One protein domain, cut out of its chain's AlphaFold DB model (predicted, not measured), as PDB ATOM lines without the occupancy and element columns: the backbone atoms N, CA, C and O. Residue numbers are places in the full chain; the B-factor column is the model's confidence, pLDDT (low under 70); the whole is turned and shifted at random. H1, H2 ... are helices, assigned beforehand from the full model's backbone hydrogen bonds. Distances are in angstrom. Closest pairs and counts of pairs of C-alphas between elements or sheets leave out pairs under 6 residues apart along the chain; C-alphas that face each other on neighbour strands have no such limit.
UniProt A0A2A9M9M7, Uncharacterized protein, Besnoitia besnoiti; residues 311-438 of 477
ATOM      1  N   ASP A 311     112.720  50.444 103.698       52.03
ATOM      2  CA  ASP A 311     111.398  50.038 103.182       52.03
ATOM      3  C   ASP A 311     111.220  48.524 103.030       52.03
ATOM      4  O   ASP A 311     110.107  48.012 102.927       52.03
ATOM      5  N   TRP A 312     112.314  47.781 103.109       53.28
ATOM      6  CA  TRP A 312     112.299  46.326 103.121       53.28
ATOM      7  C   TRP A 312     111.887  45.726 104.475       53.28
ATOM      8  O   TRP A 312     111.532  44.551 104.523       53.28
ATOM      9  N   LEU A 313     111.899  46.511 105.563       49.56
ATOM     10  CA  LEU A 313     111.317  46.103 106.849       49.56
ATOM     11  C   LEU A 313     109.785  46.187 106.836       49.56
ATOM     12  O   LEU A 313     109.137  45.540 107.650       49.56
ATOM     13  N   THR A 314     109.206  46.959 105.910       47.59
ATOM     14  CA  THR A 314     107.751  47.115 105.764       47.59
ATOM     15  C   THR A 314     107.125  46.144 104.761       47.59
ATOM     16  O   THR A 314     105.944  46.269 104.455       47.59
ATOM     17  N   VAL A 315     107.886  45.174 104.237       45.38
ATOM     18  CA  VAL A 315     107.337  44.154 103.331       45.38
ATOM     19  C   VAL A 315     106.371  43.258 104.120       45.38
ATOM     20  O   VAL A 315     106.805  42.619 105.085       45.38
ATOM     21  N   PRO A 316     105.083  43.174 103.731       38.38
ATOM     22  CA  PRO A 316     104.123  42.279 104.370       38.38
ATOM     23  C   PRO A 316     104.647  40.839 104.325       38.38
ATOM     24  O   PRO A 316     105.000  40.341 103.257       38.38
ATOM     25  N   GLY A 317     104.743  40.180 105.481       36.72
ATOM     26  CA  GLY A 317     105.289  38.820 105.606       36.72
ATOM     27  C   GLY A 317     106.725  38.740 106.132       36.72
ATOM     28  O   GLY A 317     107.196  37.644 106.433       36.72
ATOM     29  N   LEU A 318     107.412  39.873 106.329       40.22
ATOM     30  CA  LEU A 318     108.553  39.929 107.240       40.22
ATOM     31  C   LEU A 318     108.016  40.087 108.671       40.22
ATOM     32  O   LEU A 318     108.138  41.141 109.289       40.22
ATOM     33  N   GLU A 319     107.398  39.035 109.211       40.69
ATOM     34  CA  GLU A 319     107.352  38.912 110.665       40.69
ATOM     35  C   GLU A 319     108.817  38.895 111.095       40.69
ATOM     36  O   GLU A 319     109.541  37.935 110.810       40.69
ATOM     37  N   LEU A 320     109.306  40.000 111.679       45.12
ATOM     38  CA  LEU A 320     110.543  39.919 112.436       45.12
ATOM     39  C   LEU A 320     110.290  38.745 113.382       45.12
ATOM     40  O   LEU A 320     109.311  38.828 114.135       45.12
ATOM     41  N   PRO A 321     111.082  37.651 113.331       42.56
ATOM     42  CA  PRO A 321     110.999  36.670 114.396       42.56
ATOM     43  C   PRO A 321     111.081  37.503 115.658       42.56
ATOM     44  O   PRO A 321     111.880  38.442 115.698       42.56
ATOM     45  N   SER A 322     110.150  37.287 116.584       44.16
ATOM     46  CA  SER A 322     110.078  38.047 117.819       44.16
ATOM     47  C   SER A 322     111.428  37.883 118.501       44.16
ATOM     48  O   SER A 322     111.614  36.922 119.238       44.16
ATOM     49  N   PHE A 323     112.396  38.742 118.177       52.50
ATOM     50  CA  PHE A 323     113.674  38.838 118.836       52.50
ATOM     51  C   PHE A 323     113.234  39.395 120.174       52.50
ATOM     52  O   PHE A 323     112.933  40.589 120.247       52.50
ATOM     53  N   PRO A 324     113.061  38.542 121.200       50.00
ATOM     54  CA  PRO A 324     112.294  38.901 122.389       50.00
ATOM     55  C   PRO A 324     112.993  40.009 123.191       50.00
ATOM     56  O   PRO A 324     112.460  40.500 124.180       50.00
ATOM     57  N   GLU A 325     114.175  40.417 122.735       59.47
ATOM     58  CA  GLU A 325     114.997  41.454 123.308       59.47
ATOM     59  C   GLU A 325     114.935  42.783 122.548       59.47
ATOM     60  O   GLU A 325     115.134  43.795 123.205       59.47
ATOM     61  N   ILE A 326     114.660  42.856 121.235       63.88
ATOM     62  CA  ILE A 326     114.752  44.142 120.509       63.88
ATOM     63  C   ILE A 326     113.511  44.989 120.796       63.88
ATOM     64  O   ILE A 326     112.425  44.741 120.268       63.88
ATOM     65  N   LYS A 327     113.668  46.025 121.621       70.94
ATOM     66  CA  LYS A 327     112.589  46.964 121.928       70.94
ATOM     67  C   LYS A 327     112.264  47.790 120.681       70.94
ATOM     68  O   LYS A 327     113.109  48.542 120.200       70.94
ATOM     69  N   ASN A 328     111.033  47.692 120.175       73.00
ATOM     70  CA  ASN A 328     110.571  48.613 119.140       73.00
ATOM     71  C   ASN A 328     110.399  50.010 119.758       73.00
ATOM     72  O   ASN A 328     109.531  50.227 120.600       73.00
ATOM     73  N   THR A 329     111.275  50.935 119.377       76.62
ATOM     74  CA  THR A 329     111.294  52.334 119.831       76.62
ATOM     75  C   THR A 329     110.665  53.286 118.814       76.62
ATOM     76  O   THR A 329     110.577  54.485 119.066       76.62
ATOM     77  N   CYS A 330     110.243  52.786 117.652       80.25
ATOM     78  CA  CYS A 330     109.632  53.603 116.611       80.25
ATOM     79  C   CYS A 330     108.177  53.940 116.946       80.25
ATOM     80  O   CYS A 330     107.442  53.104 117.469       80.25
ATOM     81  N   HIS A 331     107.755  55.159 116.601       82.69
ATOM     82  CA  HIS A 331     106.340  55.533 116.613       82.69
ATOM     83  C   HIS A 331     105.561  54.739 115.549       82.69
ATOM     84  O   HIS A 331     106.148  54.316 114.547       82.69
ATOM     85  N   GLU A 332     104.248  54.570 115.725       78.00
ATOM     86  CA  GLU A 332     103.384  53.860 114.760       78.00
ATOM     87  C   GLU A 332     103.450  54.490 113.356       78.00
ATOM     88  O   GLU A 332     103.452  53.780 112.350       78.00
ATOM     89  N   ASP A 333     103.665  55.808 113.289       74.44
ATOM     90  CA  ASP A 333     103.844  56.569 112.043       74.44
ATOM     91  C   ASP A 333     105.050  56.113 111.209       74.44
ATOM     92  O   ASP A 333     105.183  56.497 110.048       74.44
ATOM     93  N   TYR A 334     105.961  55.310 111.765       76.19
ATOM     94  CA  TYR A 334     107.075  54.748 111.003       76.19
ATOM     95  C   TYR A 334     106.610  53.809 109.882       76.19
ATOM     96  O   TYR A 334     107.251  53.740 108.830       76.19
ATOM     97  N   ALA A 335     105.491  53.106 110.091       73.12
ATOM     98  CA  ALA A 335     104.925  52.199 109.098       73.12
ATOM     99  C   ALA A 335     104.458  52.947 107.839       73.12
ATOM    100  O   ALA A 335     104.587  52.421 106.733       73.12
ATOM    101  N   ASP A 336     104.000  54.192 107.987       72.44
ATOM    102  CA  ASP A 336     103.564  55.034 106.878       72.44
ATOM    103  C   ASP A 336     104.778  55.578 106.087       72.44
ATOM    104  O   ASP A 336     105.573  56.361 106.620       72.44
ATOM    105  N   PRO A 337     104.958  55.190 104.805       66.81
ATOM    106  CA  PRO A 337     106.058  55.667 103.964       66.81
ATOM    107  C   PRO A 337     106.020  57.175 103.704       66.81
ATOM    108  O   PRO A 337     107.048  57.776 103.379       66.81
ATOM    109  N   THR A 338     104.851  57.798 103.845       70.31
ATOM    110  CA  THR A 338     104.653  59.221 103.581       70.31
ATOM    111  C   THR A 338     104.903  60.096 104.804       70.31
ATOM    112  O   THR A 338     105.102  61.308 104.652       70.31
ATOM    113  N   SER A 339     104.986  59.501 105.999       78.44
ATOM    114  CA  SER A 339     105.102  60.253 107.241       78.44
ATOM    115  C   SER A 339     106.410  61.045 107.313       78.44
ATOM    116  O   SER A 339     107.508  60.583 106.970       78.44
ATOM    117  N   ALA A 340     106.312  62.280 107.812       76.25
ATOM    118  CA  ALA A 340     107.487  63.101 108.100       76.25
ATOM    119  C   ALA A 340     108.405  62.424 109.135       76.25
ATOM    120  O   ALA A 340     109.625  62.594 109.087       76.25
ATOM    121  N   TYR A 341     107.820  61.614 110.022       79.19
ATOM    122  CA  TYR A 341     108.534  60.822 111.012       79.19
ATOM    123  C   TYR A 341     109.477  59.805 110.359       79.19
ATOM    124  O   TYR A 341     110.682  59.846 110.611       79.19
ATOM    125  N   ARG A 342     108.980  58.948 109.455       80.44
ATOM    126  CA  ARG A 342     109.808  57.949 108.758       80.44
ATOM    127  C   ARG A 342     110.920  58.610 107.951       80.44
ATOM    128  O   ARG A 342     112.060  58.147 107.984       80.44
ATOM    129  N   LYS A 343     110.624  59.725 107.269       76.88
ATOM    130  CA  LYS A 343     111.643  60.524 106.565       76.88
ATOM    131  C   LYS A 343     112.741  60.996 107.523       76.88
ATOM    132  O   LYS A 343     113.919  60.804 107.231       76.88
ATOM    133  N   GLY A 344     112.363  61.535 108.680       76.94
ATOM    134  CA  GLY A 344     113.290  61.945 109.736       76.94
ATOM    135  C   GLY A 344     114.169  60.802 110.244       76.94
ATOM    136  O   GLY A 344     115.393  60.928 110.272       76.94
ATOM    137  N   VAL A 345     113.570  59.650 110.547       83.44
ATOM    138  CA  VAL A 345     114.296  58.446 110.979       83.44
ATOM    139  C   VAL A 345     115.266  57.949 109.901       83.44
ATOM    140  O   VAL A 345     116.389  57.562 110.214       83.44
ATOM    141  N   ASN A 346     114.887  57.990 108.623       79.06
ATOM    142  CA  ASN A 346     115.775  57.599 107.525       79.06
ATOM    143  C   ASN A 346     116.962  58.560 107.384       79.06
ATOM    144  O   ASN A 346     118.095  58.112 107.211       79.06
ATOM    145  N   ILE A 347     116.725  59.868 107.521       75.88
ATOM    146  CA  ILE A 347     117.783  60.888 107.529       75.88
ATOM    147  C   ILE A 347     118.730  60.666 108.712       75.88
ATOM    148  O   ILE A 347     119.950  60.665 108.530       75.88
ATOM    149  N   ALA A 348     118.185  60.441 109.909       79.75
ATOM    150  CA  ALA A 348     118.948  60.102 111.105       79.75
ATOM    151  C   ALA A 348     119.815  58.862 110.872       79.75
ATOM    152  O   ALA A 348     121.020  58.885 111.123       79.75
ATOM    153  N   SER A 349     119.206  57.815 110.318       83.56
ATOM    154  CA  SER A 349     119.856  56.549 110.024       83.56
ATOM    155  C   SER A 349     121.042  56.726 109.078       83.56
ATOM    156  O   SER A 349     122.175  56.400 109.420       83.56
ATOM    157  N   GLN A 350     120.828  57.345 107.919       76.50
ATOM    158  CA  GLN A 350     121.891  57.583 106.939       76.50
ATOM    159  C   GLN A 350     122.973  58.546 107.436       76.50
ATOM    160  O   GLN A 350     124.148  58.405 107.095       76.50
ATOM    161  N   SER A 351     122.598  59.517 108.266       73.62
ATOM    162  CA  SER A 351     123.565  60.416 108.889       73.62
ATOM    163  C   SER A 351     124.480  59.636 109.831       73.62
ATOM    164  O   SER A 351     125.701  59.723 109.726       73.62
ATOM    165  N   MET A 352     123.922  58.813 110.719       76.75
ATOM    166  CA  MET A 352     124.724  58.012 111.649       76.75
ATOM    167  C   MET A 352     125.606  56.987 110.950       76.75
ATOM    168  O   MET A 352     126.754  56.798 111.353       76.75
ATOM    169  N   ALA A 353     125.082  56.386 109.884       75.62
ATOM    170  CA  ALA A 353     125.771  55.454 109.005       75.62
ATOM    171  C   ALA A 353     127.123  55.973 108.558       75.62
ATOM    172  O   ALA A 353     128.170  55.476 108.957       75.62
ATOM    173  N   ARG A 354     127.086  57.038 107.762       71.44
ATOM    174  CA  ARG A 354     128.247  57.597 107.078       71.44
ATOM    175  C   ARG A 354     129.283  58.122 108.030       71.44
ATOM    176  O   ARG A 354     130.465  58.214 107.702       71.44
ATOM    177  N   PHE A 355     128.833  58.500 109.218       69.94
ATOM    178  CA  PHE A 355     129.719  59.011 110.229       69.94
ATOM    179  C   PHE A 355     130.261  57.955 111.177       69.94
ATOM    180  O   PHE A 355     131.128  58.316 111.972       69.94
ATOM    181  N   GLY A 356     129.862  56.688 111.017       72.69
ATOM    182  CA  GLY A 356     130.290  55.579 111.864       72.69
ATOM    183  C   GLY A 356     129.758  55.705 113.291       72.69
ATOM    184  O   GLY A 356     130.351  55.179 114.228       72.69
ATOM    185  N   LEU A 357     128.667  56.455 113.479       76.38
ATOM    186  CA  LEU A 357     128.130  56.756 114.802       76.38
ATOM    187  C   LEU A 357     127.305  55.602 115.363       76.38
ATOM    188  O   LEU A 357     127.255  55.463 116.581       76.38
ATOM    189  N   PHE A 358     126.727  54.739 114.517       80.31
ATOM    190  CA  PHE A 358     125.965  53.577 114.989       80.31
ATOM    191  C   PHE A 358     126.759  52.744 115.983       80.31
ATOM    192  O   PHE A 358     126.300  52.558 117.104       80.31
ATOM    193  N   CYS A 359     127.990  52.364 115.631       82.94
ATOM    194  CA  CYS A 359     128.852  51.551 116.491       82.94
ATOM    195  C   CYS A 359     129.225  52.235 117.811       82.94
ATOM    196  O   CYS A 359     129.595  51.571 118.770       82.94
ATOM    197  N   SER A 360     129.106  53.563 117.901       77.88
ATOM    198  CA  SER A 360     129.279  54.259 119.178       77.88
ATOM    199  C   SER A 360     128.065  54.070 120.094       77.88
ATOM    200  O   SER A 360     128.236  53.958 121.306       77.88
ATOM    201  N   PHE A 361     126.855  54.001 119.525       75.19
ATOM    202  CA  PHE A 361     125.597  53.827 120.256       75.19
ATOM    203  C   PHE A 361     125.275  52.368 120.587       75.19
ATOM    204  O   PHE A 361     124.589  52.110 121.570       75.19
ATOM    205  N   THR A 362     125.823  51.410 119.839       77.06
ATOM    206  CA  THR A 362     125.531  49.977 120.019       77.06
ATOM    207  C   THR A 362     125.970  49.400 121.360       77.06
ATOM    208  O   THR A 362     125.491  48.345 121.753       77.06
ATOM    209  N   HIS A 363     126.881  50.061 122.074       74.50
ATOM    210  CA  HIS A 363     127.374  49.612 123.382       74.50
ATOM    211  C   HIS A 363     126.644  50.262 124.566       74.50
ATOM    212  O   HIS A 363     127.025  50.052 125.717       74.50
ATOM    213  N   LEU A 364     125.643  51.100 124.300       68.75
ATOM    214  CA  LEU A 364     125.011  51.949 125.298       68.75
ATOM    215  C   LEU A 364     123.649  51.371 125.697       68.75
ATOM    216  O   LEU A 364     122.844  51.035 124.840       68.75
ATOM    217  N   ASN A 365     123.405  51.284 127.006       68.69
ATOM    218  CA  ASN A 365     122.140  50.843 127.614       68.69
ATOM    219  C   ASN A 365     121.478  51.994 128.393       68.69
ATOM    220  O   ASN A 365     121.061  51.826 129.540       68.69
ATOM    221  N   PHE A 366     121.467  53.203 127.828       63.62
ATOM    222  CA  PHE A 366     120.901  54.375 128.498       63.62
ATOM    223  C   PHE A 366     119.684  54.919 127.732       63.62
ATOM    224  O   PHE A 366     119.664  54.943 126.504       63.62
ATOM    225  N   PHE A 367     118.666  55.366 128.475       68.62
ATOM    226  CA  PHE A 367     117.351  55.769 127.952       68.62
ATOM    227  C   PHE A 367     116.671  54.675 127.108       68.62
ATOM    228  O   PHE A 367     116.397  53.584 127.605       68.62
ATOM    229  N   GLU A 368     116.345  54.990 125.855       69.50
ATOM    230  CA  GLU A 368     115.713  54.096 124.884       69.50
ATOM    231  C   GLU A 368     116.735  53.405 123.967       69.50
ATOM    232  O   GLU A 368     116.342  52.596 123.129       69.50
ATOM    233  N   LEU A 369     118.035  53.690 124.128       74.25
ATOM    234  CA  LEU A 369     119.096  53.005 123.397       74.25
ATOM    235  C   LEU A 369     119.364  51.653 124.049       74.25
ATOM    236  O   LEU A 369     119.721  51.567 125.225       74.25
ATOM    237  N   GLN A 370     119.180  50.604 123.260       78.06
ATOM    238  CA  GLN A 370     119.467  49.239 123.650       78.06
ATOM    239  C   GLN A 370     120.851  48.833 123.145       78.06
ATOM    240  O   GLN A 370     121.183  49.059 121.980       78.06
ATOM    241  N   GLN A 371     121.627  48.169 123.999       83.44
ATOM    242  CA  GLN A 371     122.871  47.531 123.602       83.44
ATOM    243  C   GLN A 371     122.595  46.452 122.554       83.44
ATOM    244  O   GLN A 371     121.737  45.588 122.739       83.44
ATOM    245  N   TRP A 372     123.344  46.488 121.459       86.94
ATOM    246  CA  TRP A 372     123.160  45.527 120.386       86.94
ATOM    247  C   TRP A 372     123.680  44.152 120.824       86.94
ATOM    248  O   TRP A 372     124.788  44.064 121.363       86.94
ATOM    249  N   PRO A 373     122.916  43.078 120.574       83.62
ATOM    250  CA  PRO A 373     123.353  41.708 120.844       83.62
ATOM    251  C   PRO A 373     124.432  41.220 119.864       83.62
ATOM    252  O   PRO A 373     125.058  40.196 120.115       83.62
ATOM    253  N   VAL A 374     124.651  41.955 118.770       86.06
ATOM    254  CA  VAL A 374     125.628  41.661 117.715       86.06
ATOM    255  C   VAL A 374     126.648  42.787 117.605       86.06
ATOM    256  O   VAL A 374     126.329  43.963 117.829       86.06
ATOM    257  N   SER A 375     127.887  42.454 117.242       86.75
ATOM    258  CA  SER A 375     128.916  43.470 117.023       86.75
ATOM    259  C   SER A 375     128.621  44.298 115.768       86.75
ATOM    260  O   SER A 375     128.609  43.796 114.643       86.75
ATOM    261  N   CYS A 376     128.466  45.612 115.952       86.56
ATOM    262  CA  CYS A 376     128.275  46.574 114.864       86.56
ATOM    263  C   CYS A 376     129.397  46.518 113.812       86.56
ATOM    264  O   CYS A 376     129.150  46.664 112.615       86.56
ATOM    265  N   THR A 377     130.636  46.296 114.253       85.00
ATOM    266  CA  THR A 377     131.815  46.289 113.383       85.00
ATOM    267  C   THR A 377     132.134  44.912 112.821       85.00
ATOM    268  O   THR A 377     132.517  44.799 111.660       85.00
ATOM    269  N   ASP A 378     132.019  43.868 113.643       84.50
ATOM    270  CA  ASP A 378     132.425  42.515 113.250       84.50
ATOM    271  C   ASP A 378     131.346  41.803 112.445       84.50
ATOM    272  O   ASP A 378     131.664  41.166 111.447       84.50
ATOM    273  N   GLU A 379     130.087  41.921 112.870       84.69
ATOM    274  CA  GLU A 379     128.976  41.143 112.318       84.69
ATOM    275  C   GLU A 379     128.159  41.971 111.324       84.69
ATOM    276  O   GLU A 379     127.832  41.492 110.242       84.69
ATOM    277  N   CYS A 380     127.885  43.240 111.640       83.56
ATOM    278  CA  CYS A 380     127.118  44.114 110.747       83.56
ATOM    279  C   CYS A 380     127.971  44.830 109.682       83.56
ATOM    280  O   CYS A 380     127.417  45.438 108.769       83.56
ATOM    281  N   GLY A 381     129.305  44.793 109.789       80.12
ATOM    282  CA  GLY A 381     130.212  45.377 108.790       80.12
ATOM    283  C   GLY A 381     130.151  46.908 108.667       80.12
ATOM    284  O   GLY A 381     130.607  47.462 107.665       80.12
ATOM    285  N   PHE A 382     129.620  47.611 109.673       80.25
ATOM    286  CA  PHE A 382     129.422  49.064 109.620       80.25
ATOM    287  C   PHE A 382     130.714  49.893 109.660       80.25
ATOM    288  O   PHE A 382     130.634  51.101 109.483       80.25
ATOM    289  N   ASP A 383     131.901  49.321 109.888       76.19
ATOM    290  CA  ASP A 383     133.160  50.085 109.837       76.19
ATOM    291  C   ASP A 383     133.828  50.095 108.453       76.19
ATOM    292  O   ASP A 383     134.615  51.000 108.176       76.19
ATOM    293  N   GLN A 384     133.523  49.127 107.580       70.69
ATOM    294  CA  GLN A 384     134.285  48.924 106.339       70.69
ATOM    295  C   GLN A 384     133.671  49.628 105.142       70.69
ATOM    296  O   GLN A 384     134.405  50.191 104.335       70.69
ATOM    297  N   ASP A 385     132.344  49.578 105.015       69.06
ATOM    298  CA  ASP A 385     131.666  50.056 103.812       69.06
ATOM    299  C   ASP A 385     130.234  50.519 104.130       69.06
ATOM    300  O   ASP A 385     129.222  49.945 103.720       69.06
ATOM    301  N   THR A 386     130.151  51.576 104.942       68.69
ATOM    302  CA  THR A 386     128.882  52.176 105.399       68.69
ATOM    303  C   THR A 386     127.964  52.563 104.247       68.69
ATOM    304  O   THR A 386     126.744  52.419 104.356       68.69
ATOM    305  N   ASP A 387     128.536  53.001 103.125       67.06
ATOM    306  CA  ASP A 387     127.783  53.354 101.926       67.06
ATOM    307  C   ASP A 387     127.187  52.115 101.234       67.06
ATOM    308  O   ASP A 387     126.059  52.191 100.741       67.06
ATOM    309  N   LYS A 388     127.856  50.951 101.266       68.50
ATOM    310  CA  LYS A 388     127.270  49.697 100.761       68.50
ATOM    311  C   LYS A 388     126.126  49.197 101.628       68.50
ATOM    312  O   LYS A 388     125.144  48.707 101.078       68.50
ATOM    313  N   PHE A 389     126.207  49.316 102.951       65.81
ATOM    314  CA  PHE A 389     125.129  48.817 103.809       65.81
ATOM    315  C   PHE A 389     123.933  49.780 103.865       65.81
ATOM    316  O   PHE A 389     122.788  49.343 103.852       65.81
ATOM    317  N   ILE A 390     124.164  51.096 103.894       63.19
ATOM    318  CA  ILE A 390     123.102  52.077 104.181       63.19
ATOM    319  C   ILE A 390     122.699  52.898 102.952       63.19
ATOM    320  O   ILE A 390     121.535  53.283 102.824       63.19
ATOM    321  N   GLY A 391     123.625  53.119 102.018       55.44
ATOM    322  CA  GLY A 391     123.347  53.755 100.729       55.44
ATOM    323  C   GLY A 391     122.776  52.796  99.684       55.44
ATOM    324  O   GLY A 391     122.257  53.245  98.662       55.44
ATOM    325  N   SER A 392     122.830  51.481  99.923       58.44
ATOM    326  CA  SER A 392     122.243  50.524  98.995       58.44
ATOM    327  C   SER A 392     120.738  50.365  99.203       58.44
ATOM    328  O   SER A 392     120.241  50.025 100.283       58.44
ATOM    329  N   ALA A 393     120.014  50.585  98.108       57.84
ATOM    330  CA  ALA A 393     118.621  50.177  97.964       57.84
ATOM    331  C   ALA A 393     118.493  48.656  97.755       57.84
ATOM    332  O   ALA A 393     117.425  48.093  97.974       57.84
ATOM    333  N   SER A 394     119.575  47.991  97.330       66.25
ATOM    334  CA  SER A 394     119.577  46.557  97.050       66.25
ATOM    335  C   SER A 394     119.911  45.739  98.292       66.25
ATOM    336  O   SER A 394     120.950  45.938  98.925       66.25
ATOM    337  N   LYS A 395     119.055  44.755  98.579       70.75
ATOM    338  CA  LYS A 395     119.299  43.681  99.549       70.75
ATOM    339  C   LYS A 395     120.647  42.993  99.307       70.75
ATOM    340  O   LYS A 395     121.345  42.677 100.268       70.75
ATOM    341  N   ASP A 396     121.023  42.820  98.043       75.06
ATOM    342  CA  ASP A 396     122.234  42.099  97.649       75.06
ATOM    343  C   ASP A 396     123.498  42.840  98.082       75.06
ATOM    344  O   ASP A 396     124.426  42.218  98.580       75.06
ATOM    345  N   ASN A 397     123.506  44.173  98.012       77.81
ATOM    346  CA  ASN A 397     124.654  44.980  98.437       77.81
ATOM    347  C   ASN A 397     124.863  44.931  99.961       77.81
ATOM    348  O   ASN A 397     125.996  44.995 100.436       77.81
ATOM    349  N   ARG A 398     123.781  44.821 100.745       73.75
ATOM    350  CA  ARG A 398     123.871  44.668 102.211       73.75
ATOM    351  C   ARG A 398     124.329  43.280 102.601       73.75
ATOM    352  O   ARG A 398     125.157  43.137 103.496       73.75
ATOM    353  N   LEU A 399     123.793  42.277 101.911       82.31
ATOM    354  CA  LEU A 399     124.222  40.897 102.063       82.31
ATOM    355  C   LEU A 399     125.701  40.759 101.700       82.31
ATOM    356  O   LEU A 399     126.450  40.157 102.460       82.31
ATOM    357  N   GLU A 400     126.145  41.381 100.608       82.62
ATOM    358  CA  GLU A 400     127.552  41.452 100.215       82.62
ATOM    359  C   GLU A 400     128.405  42.114 101.307       82.62
ATOM    360  O   GLU A 400     129.426  41.550 101.689       82.62
ATOM    361  N   ALA A 401     127.982  43.257 101.858       79.50
ATOM    362  CA  ALA A 401     128.723  43.953 102.915       79.50
ATOM    363  C   ALA A 401     128.891  43.097 104.186       79.50
ATOM    364  O   ALA A 401     129.987  43.025 104.745       79.50
ATOM    365  N   VAL A 402     127.832  42.403 104.612       81.56
ATOM    366  CA  VAL A 402     127.879  41.482 105.762       81.56
ATOM    367  C   VAL A 402     128.745  40.268 105.452       81.56
ATOM    368  O   VAL A 402     129.590  39.887 106.257       81.56
ATOM    369  N   THR A 403     128.610  39.699 104.257       84.62
ATOM    370  CA  THR A 403     129.403  38.538 103.829       84.62
ATOM    371  C   THR A 403     130.895  38.881 103.778       84.62
ATOM    372  O   THR A 403     131.711  38.134 104.307       84.62
ATOM    373  N   GLN A 404     131.256  40.058 103.254       83.75
ATOM    374  CA  GLN A 404     132.632  40.572 103.254       83.75
ATOM    375  C   GLN A 404     133.179  40.773 104.673       83.75
ATOM    376  O   GLN A 404     134.352  40.488 104.928       83.75
ATOM    377  N   ALA A 405     132.350  41.239 105.613       82.00
ATOM    378  CA  ALA A 405     132.746  41.372 107.013       82.00
ATOM    379  C   ALA A 405     133.049  40.004 107.653       82.00
ATOM    380  O   ALA A 405     134.111  39.848 108.270       82.00
ATOM    381  N   TYR A 406     132.182  39.010 107.430       83.62
ATOM    382  CA  TYR A 406     132.374  37.630 107.888       83.62
ATOM    383  C   TYR A 406     133.639  36.992 107.302       83.62
ATOM    384  O   TYR A 406     134.476  36.483 108.052       83.62
ATOM    385  N   GLU A 407     133.813  37.071 105.979       85.19
ATOM    386  CA  GLU A 407     134.973  36.520 105.270       85.19
ATOM    387  C   GLU A 407     136.285  37.109 105.790       85.19
ATOM    388  O   GLU A 407     137.230  36.380 106.095       85.19
ATOM    389  N   LYS A 408     136.344  38.435 105.955       84.06
ATOM    390  CA  LYS A 408     137.565  39.121 106.383       84.06
ATOM    391  C   LYS A 408     137.963  38.793 107.821       84.06
ATOM    392  O   LYS A 408     139.156  38.792 108.127       84.06
ATOM    393  N   ARG A 409     136.996  38.545 108.710       79.50
ATOM    394  CA  ARG A 409     137.269  38.212 110.120       79.50
ATOM    395  C   ARG A 409     137.330  36.706 110.391       79.50
ATOM    396  O   ARG A 409     137.624  36.320 111.518       79.50
ATOM    397  N   GLY A 410     137.111  35.862 109.378       80.19
ATOM    398  CA  GLY A 410     137.123  34.405 109.532       80.19
ATOM    399  C   GLY A 410     136.013  33.897 110.457       80.19
ATOM    400  O   GLY A 410     136.182  32.878 111.125       80.19
ATOM    401  N   LEU A 411     134.905  34.634 110.538       77.31
ATOM    402  CA  LEU A 411     133.747  34.269 111.342       77.31
ATOM    403  C   LEU A 411     132.872  33.308 110.526       77.31
ATOM    404  O   LEU A 411     132.477  33.620 109.404       77.31
ATOM    405  N   ASN A 412     132.545  32.144 111.091       74.75
ATOM    406  CA  ASN A 412     131.551  31.247 110.502       74.75
ATOM    407  C   ASN A 412     130.166  31.858 110.741       74.75
ATOM    408  O   ASN A 412     129.636  31.754 111.846       74.75
ATOM    409  N   ALA A 413     129.611  32.527 109.733       56.84
ATOM    410  CA  ALA A 413     128.291  33.133 109.833       56.84
ATOM    411  C   ALA A 413     127.222  32.067 110.133       56.84
ATOM    412  O   ALA A 413     127.015  31.141 109.347       56.84
ATOM    413  N   THR A 414     126.505  32.223 111.245       62.06
ATOM    414  CA  THR A 414     125.074  31.896 111.287       62.06
ATOM    415  C   THR A 414     124.387  32.739 110.209       62.06
ATOM    416  O   THR A 414     124.757  33.895 110.046       62.06
ATOM    417  N   ASP A 415     123.491  32.128 109.427       82.00
ATOM    418  CA  ASP A 415     122.848  32.657 108.207       82.00
ATOM    419  C   ASP A 415     123.044  34.179 107.953       82.00
ATOM    420  O   ASP A 415     122.421  35.000 108.631       82.00
ATOM    421  N   PRO A 416     123.869  34.595 106.965       81.94
ATOM    422  CA  PRO A 416     124.176  36.010 106.733       81.94
ATOM    423  C   PRO A 416     122.925  36.841 106.424       81.94
ATOM    424  O   PRO A 416     122.898  38.046 106.680       81.94
ATOM    425  N   LEU A 417     121.863  36.212 105.909       83.44
ATOM    426  CA  LEU A 417     120.588  36.878 105.684       83.44
ATOM    427  C   LEU A 417     119.886  37.240 107.001       83.44
ATOM    428  O   LEU A 417     119.264  38.303 107.090       83.44
ATOM    429  N   GLU A 418     119.975  36.380 108.013       83.44
ATOM    430  CA  GLU A 418     119.439  36.634 109.351       83.44
ATOM    431  C   GLU A 418     120.204  37.774 110.029       83.44
ATOM    432  O   GLU A 418     119.581  38.713 110.531       83.44
ATOM    433  N   THR A 419     121.536  37.782 109.922       84.38
ATOM    434  CA  THR A 419     122.374  38.883 110.419       84.38
ATOM    435  C   THR A 419     122.009  40.212 109.760       84.38
ATOM    436  O   THR A 419     121.821  41.207 110.456       84.38
ATOM    437  N   VAL A 420     121.813  40.254 108.435       84.56
ATOM    438  CA  VAL A 420     121.388  41.485 107.733       84.56
ATOM    439  C   VAL A 420     120.055  42.008 108.280       84.56
ATOM    440  O   VAL A 420     119.924  43.213 108.535       84.56
ATOM    441  N   LYS A 421     119.070  41.120 108.479       82.38
ATOM    442  CA  LYS A 421     117.765  41.477 109.060       82.38
ATOM    443  C   LYS A 421     117.933  42.051 110.464       82.38
ATOM    444  O   LYS A 421     117.401  43.124 110.745       82.38
ATOM    445  N   MET A 422     118.708  41.377 111.308       83.38
ATOM    446  CA  MET A 422     118.951  41.783 112.689       83.38
ATOM    447  C   MET A 422     119.670  43.135 112.775       83.38
ATOM    448  O   MET A 422     119.189  44.049 113.442       83.38
ATOM    449  N   CYS A 423     120.769  43.303 112.036       85.25
ATOM    450  CA  CYS A 423     121.537  44.546 111.981       85.25
ATOM    451  C   CYS A 423     120.678  45.729 111.532       85.25
ATOM    452  O   CYS A 423     120.817  46.832 112.055       85.25
ATOM    453  N   THR A 424     119.744  45.512 110.607       83.50
ATOM    454  CA  THR A 424     118.889  46.597 110.110       83.50
ATOM    455  C   THR A 424     117.729  46.907 111.044       83.50
ATOM    456  O   THR A 424     117.379  48.076 111.216       83.50
ATOM    457  N   ALA A 425     117.157  45.896 111.701       82.88
ATOM    458  CA  ALA A 425     116.188  46.117 112.768       82.88
ATOM    459  C   ALA A 425     116.811  46.960 113.896       82.88
ATOM    460  O   ALA A 425     116.244  47.975 114.297       82.88
ATOM    461  N   LEU A 426     118.027  46.608 114.327       85.94
ATOM    462  CA  LEU A 426     118.782  47.343 115.345       85.94
ATOM    463  C   LEU A 426     119.167  48.757 114.887       85.94
ATOM    464  O   LEU A 426     119.008  49.718 115.642       85.94
ATOM    465  N   GLN A 427     119.612  48.913 113.637       87.38
ATOM    466  CA  GLN A 427     119.884  50.214 113.021       87.38
ATOM    467  C   GLN A 427     118.637  51.108 113.034       87.38
ATOM    468  O   GLN A 427     118.714  52.289 113.382       87.38
ATOM    469  N   THR A 428     117.482  50.545 112.682       85.38
ATOM    470  CA  THR A 428     116.203  51.259 112.623       85.38
ATOM    471  C   THR A 428     115.732  51.659 114.015       85.38
ATOM    472  O   THR A 428     115.478  52.839 114.238       85.38
ATOM    473  N   ALA A 429     115.726  50.731 114.975       84.75
ATOM    474  CA  ALA A 429     115.375  51.015 116.367       84.75
ATOM    475  C   ALA A 429     116.291  52.092 116.980       84.75
ATOM    476  O   ALA A 429     115.828  53.041 117.616       84.75
ATOM    477  N   THR A 430     117.597  52.015 116.714       86.56
ATOM    478  CA  THR A 430     118.562  53.036 117.153       86.56
ATOM    479  C   THR A 430     118.246  54.398 116.525       86.56
ATOM    480  O   THR A 430     118.260  55.422 117.204       86.56
ATOM    481  N   SER A 431     117.887  54.420 115.240       87.00
ATOM    482  CA  SER A 431     117.525  55.650 114.523       87.00
ATOM    483  C   SER A 431     116.224  56.270 115.017       87.00
ATOM    484  O   SER A 431     116.160  57.488 115.172       87.00
ATOM    485  N   CYS A 432     115.217  55.450 115.316       85.25
ATOM    486  CA  CYS A 432     113.964  55.894 115.916       85.25
ATOM    487  C   CYS A 432     114.188  56.499 117.299       85.25
ATOM    488  O   CYS A 432     113.731  57.607 117.559       85.25
ATOM    489  N   SER A 433     114.964  55.826 118.151       85.94
ATOM    490  CA  SER A 433     115.295  56.323 119.488       85.94
ATOM    491  C   SER A 433     116.004  57.682 119.435       85.94
ATOM    492  O   SER A 433     115.642  58.618 120.146       85.94
ATOM    493  N   ILE A 434     116.969  57.834 118.527       82.62
ATOM    494  CA  ILE A 434     117.736  59.076 118.367       82.62
ATOM    495  C   ILE A 434     116.871  60.209 117.809       82.62
ATOM    496  O   ILE A 434     117.026  61.363 118.221       82.62
ATOM    497  N   TRP A 435     115.948  59.893 116.899       84.31
ATOM    498  CA  TRP A 435     114.982  60.864 116.397       84.31
ATOM    499  C   TRP A 435     113.994  61.301 117.491       84.31
ATOM    500  O   TRP A 435     113.805  62.499 117.687       84.31
ATOM    501  N   ASN A 436     113.440  60.355 118.258       81.38
ATOM    502  CA  ASN A 436     112.495  60.625 119.349       81.38
ATOM    503  C   ASN A 436     113.111  61.463 120.467       81.38
ATOM    504  O   ASN A 436     112.470  62.373 120.991       81.38
ATOM    505  N   MET A 437     114.371  61.190 120.813       76.50
ATOM    506  CA  MET A 437     115.099  61.957 121.824       76.50
ATOM    507  C   MET A 437     115.541  63.340 121.331       76.50
ATOM    508  O   MET A 437     116.204  64.063 122.070       76.50
ATOM    509  N   TRP A 438     115.193  63.728 120.094       74.38
ATOM    510  CA  TRP A 438     115.622  64.984 119.477       74.38
ATOM    511  C   TRP A 438     117.139  65.176 119.542       74.38
ATOM    512  O   TRP A 438     117.638  66.298 119.600       74.38
TER     513      TRP A 438
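What this domain is: This is residues 311 to 438 of the 477 residues of an uncharacterized protein of Besnoitia besnoiti (UniProt A0A2A9M9M7). One long helix, H6, runs through the middle, with H2 crossing it towards its last residues and H5 crossing it towards its first. Short H4 bridges H2 and H5, short H1 and H3 lie by H6, and two long stretches have no named element, residues 315 to 339, whose C-alphas lie 11 to 20 A from the mean of all C-alphas, and residues 362 to 385. You have 128 printed residues, all-helix in class, with six named helices in the order H1 to H6 and no named strand. The whole is compact, with a radius of gyration of the C-alphas of 13.8 A and spans of 40 by 32 by 28 A.

How they stand to each other: Start at H1, residues 311 to 314, which is close to but not clearly touching the hub H6, residues 416 to 436; their closest C-alphas, Leu 313 and Ala 425, are 7.7 A apart. H2, residues 340 to 355, touches H6 with residues 344 to 349 alone, closest at the C-alphas of Ser 349 and Ser 431, 5.1 A, at a steep tilt of 66 degrees, opposite ways. H3, residues 358 to 361, only just touches H6, with 3 pairs of C-alphas within 8 A, the closest being Phe 358 and Gln 427 at 7.2 A. H4, residues 386 to 390, touches H2, with the C-alphas of Arg 354 and Thr 386 closest at 5.7 A. H5, residues 395 to 409, touches H4, with the C-alphas of Phe 389 and Arg 398 closest at 4.6 A. H5 also touches H6, about perpendicular at 74 degrees, with the C-alphas of Leu 399 and Val 420 closest at 6.4 A. H2 and H5 are apart. Every O i to N i+4 pair is within hydrogen-bond range in H2, H4, H5 and H6; H1 and H3 are too short for one.

Where its parts are: Find C-alpha 311 at (111.398, 50.038, 103.182), where H1 begins. H2 runs 22.7 A from C-alpha 340 at (107.487, 63.101, 108.100), and H5 21.6 A. H6 runs 30.0 A and ends at C-alpha 436, (112.495, 60.625, 119.349).

The domain as a whole: The farthest C-alphas, Thr 338 and Gly 410, are 41.3 A apart, and the printed part has no cut. The links H1 to H2 and H3 to H4 are long. Look for pLDDT under 70 in 35 residues, among them 311 to 326 and 385 to 394.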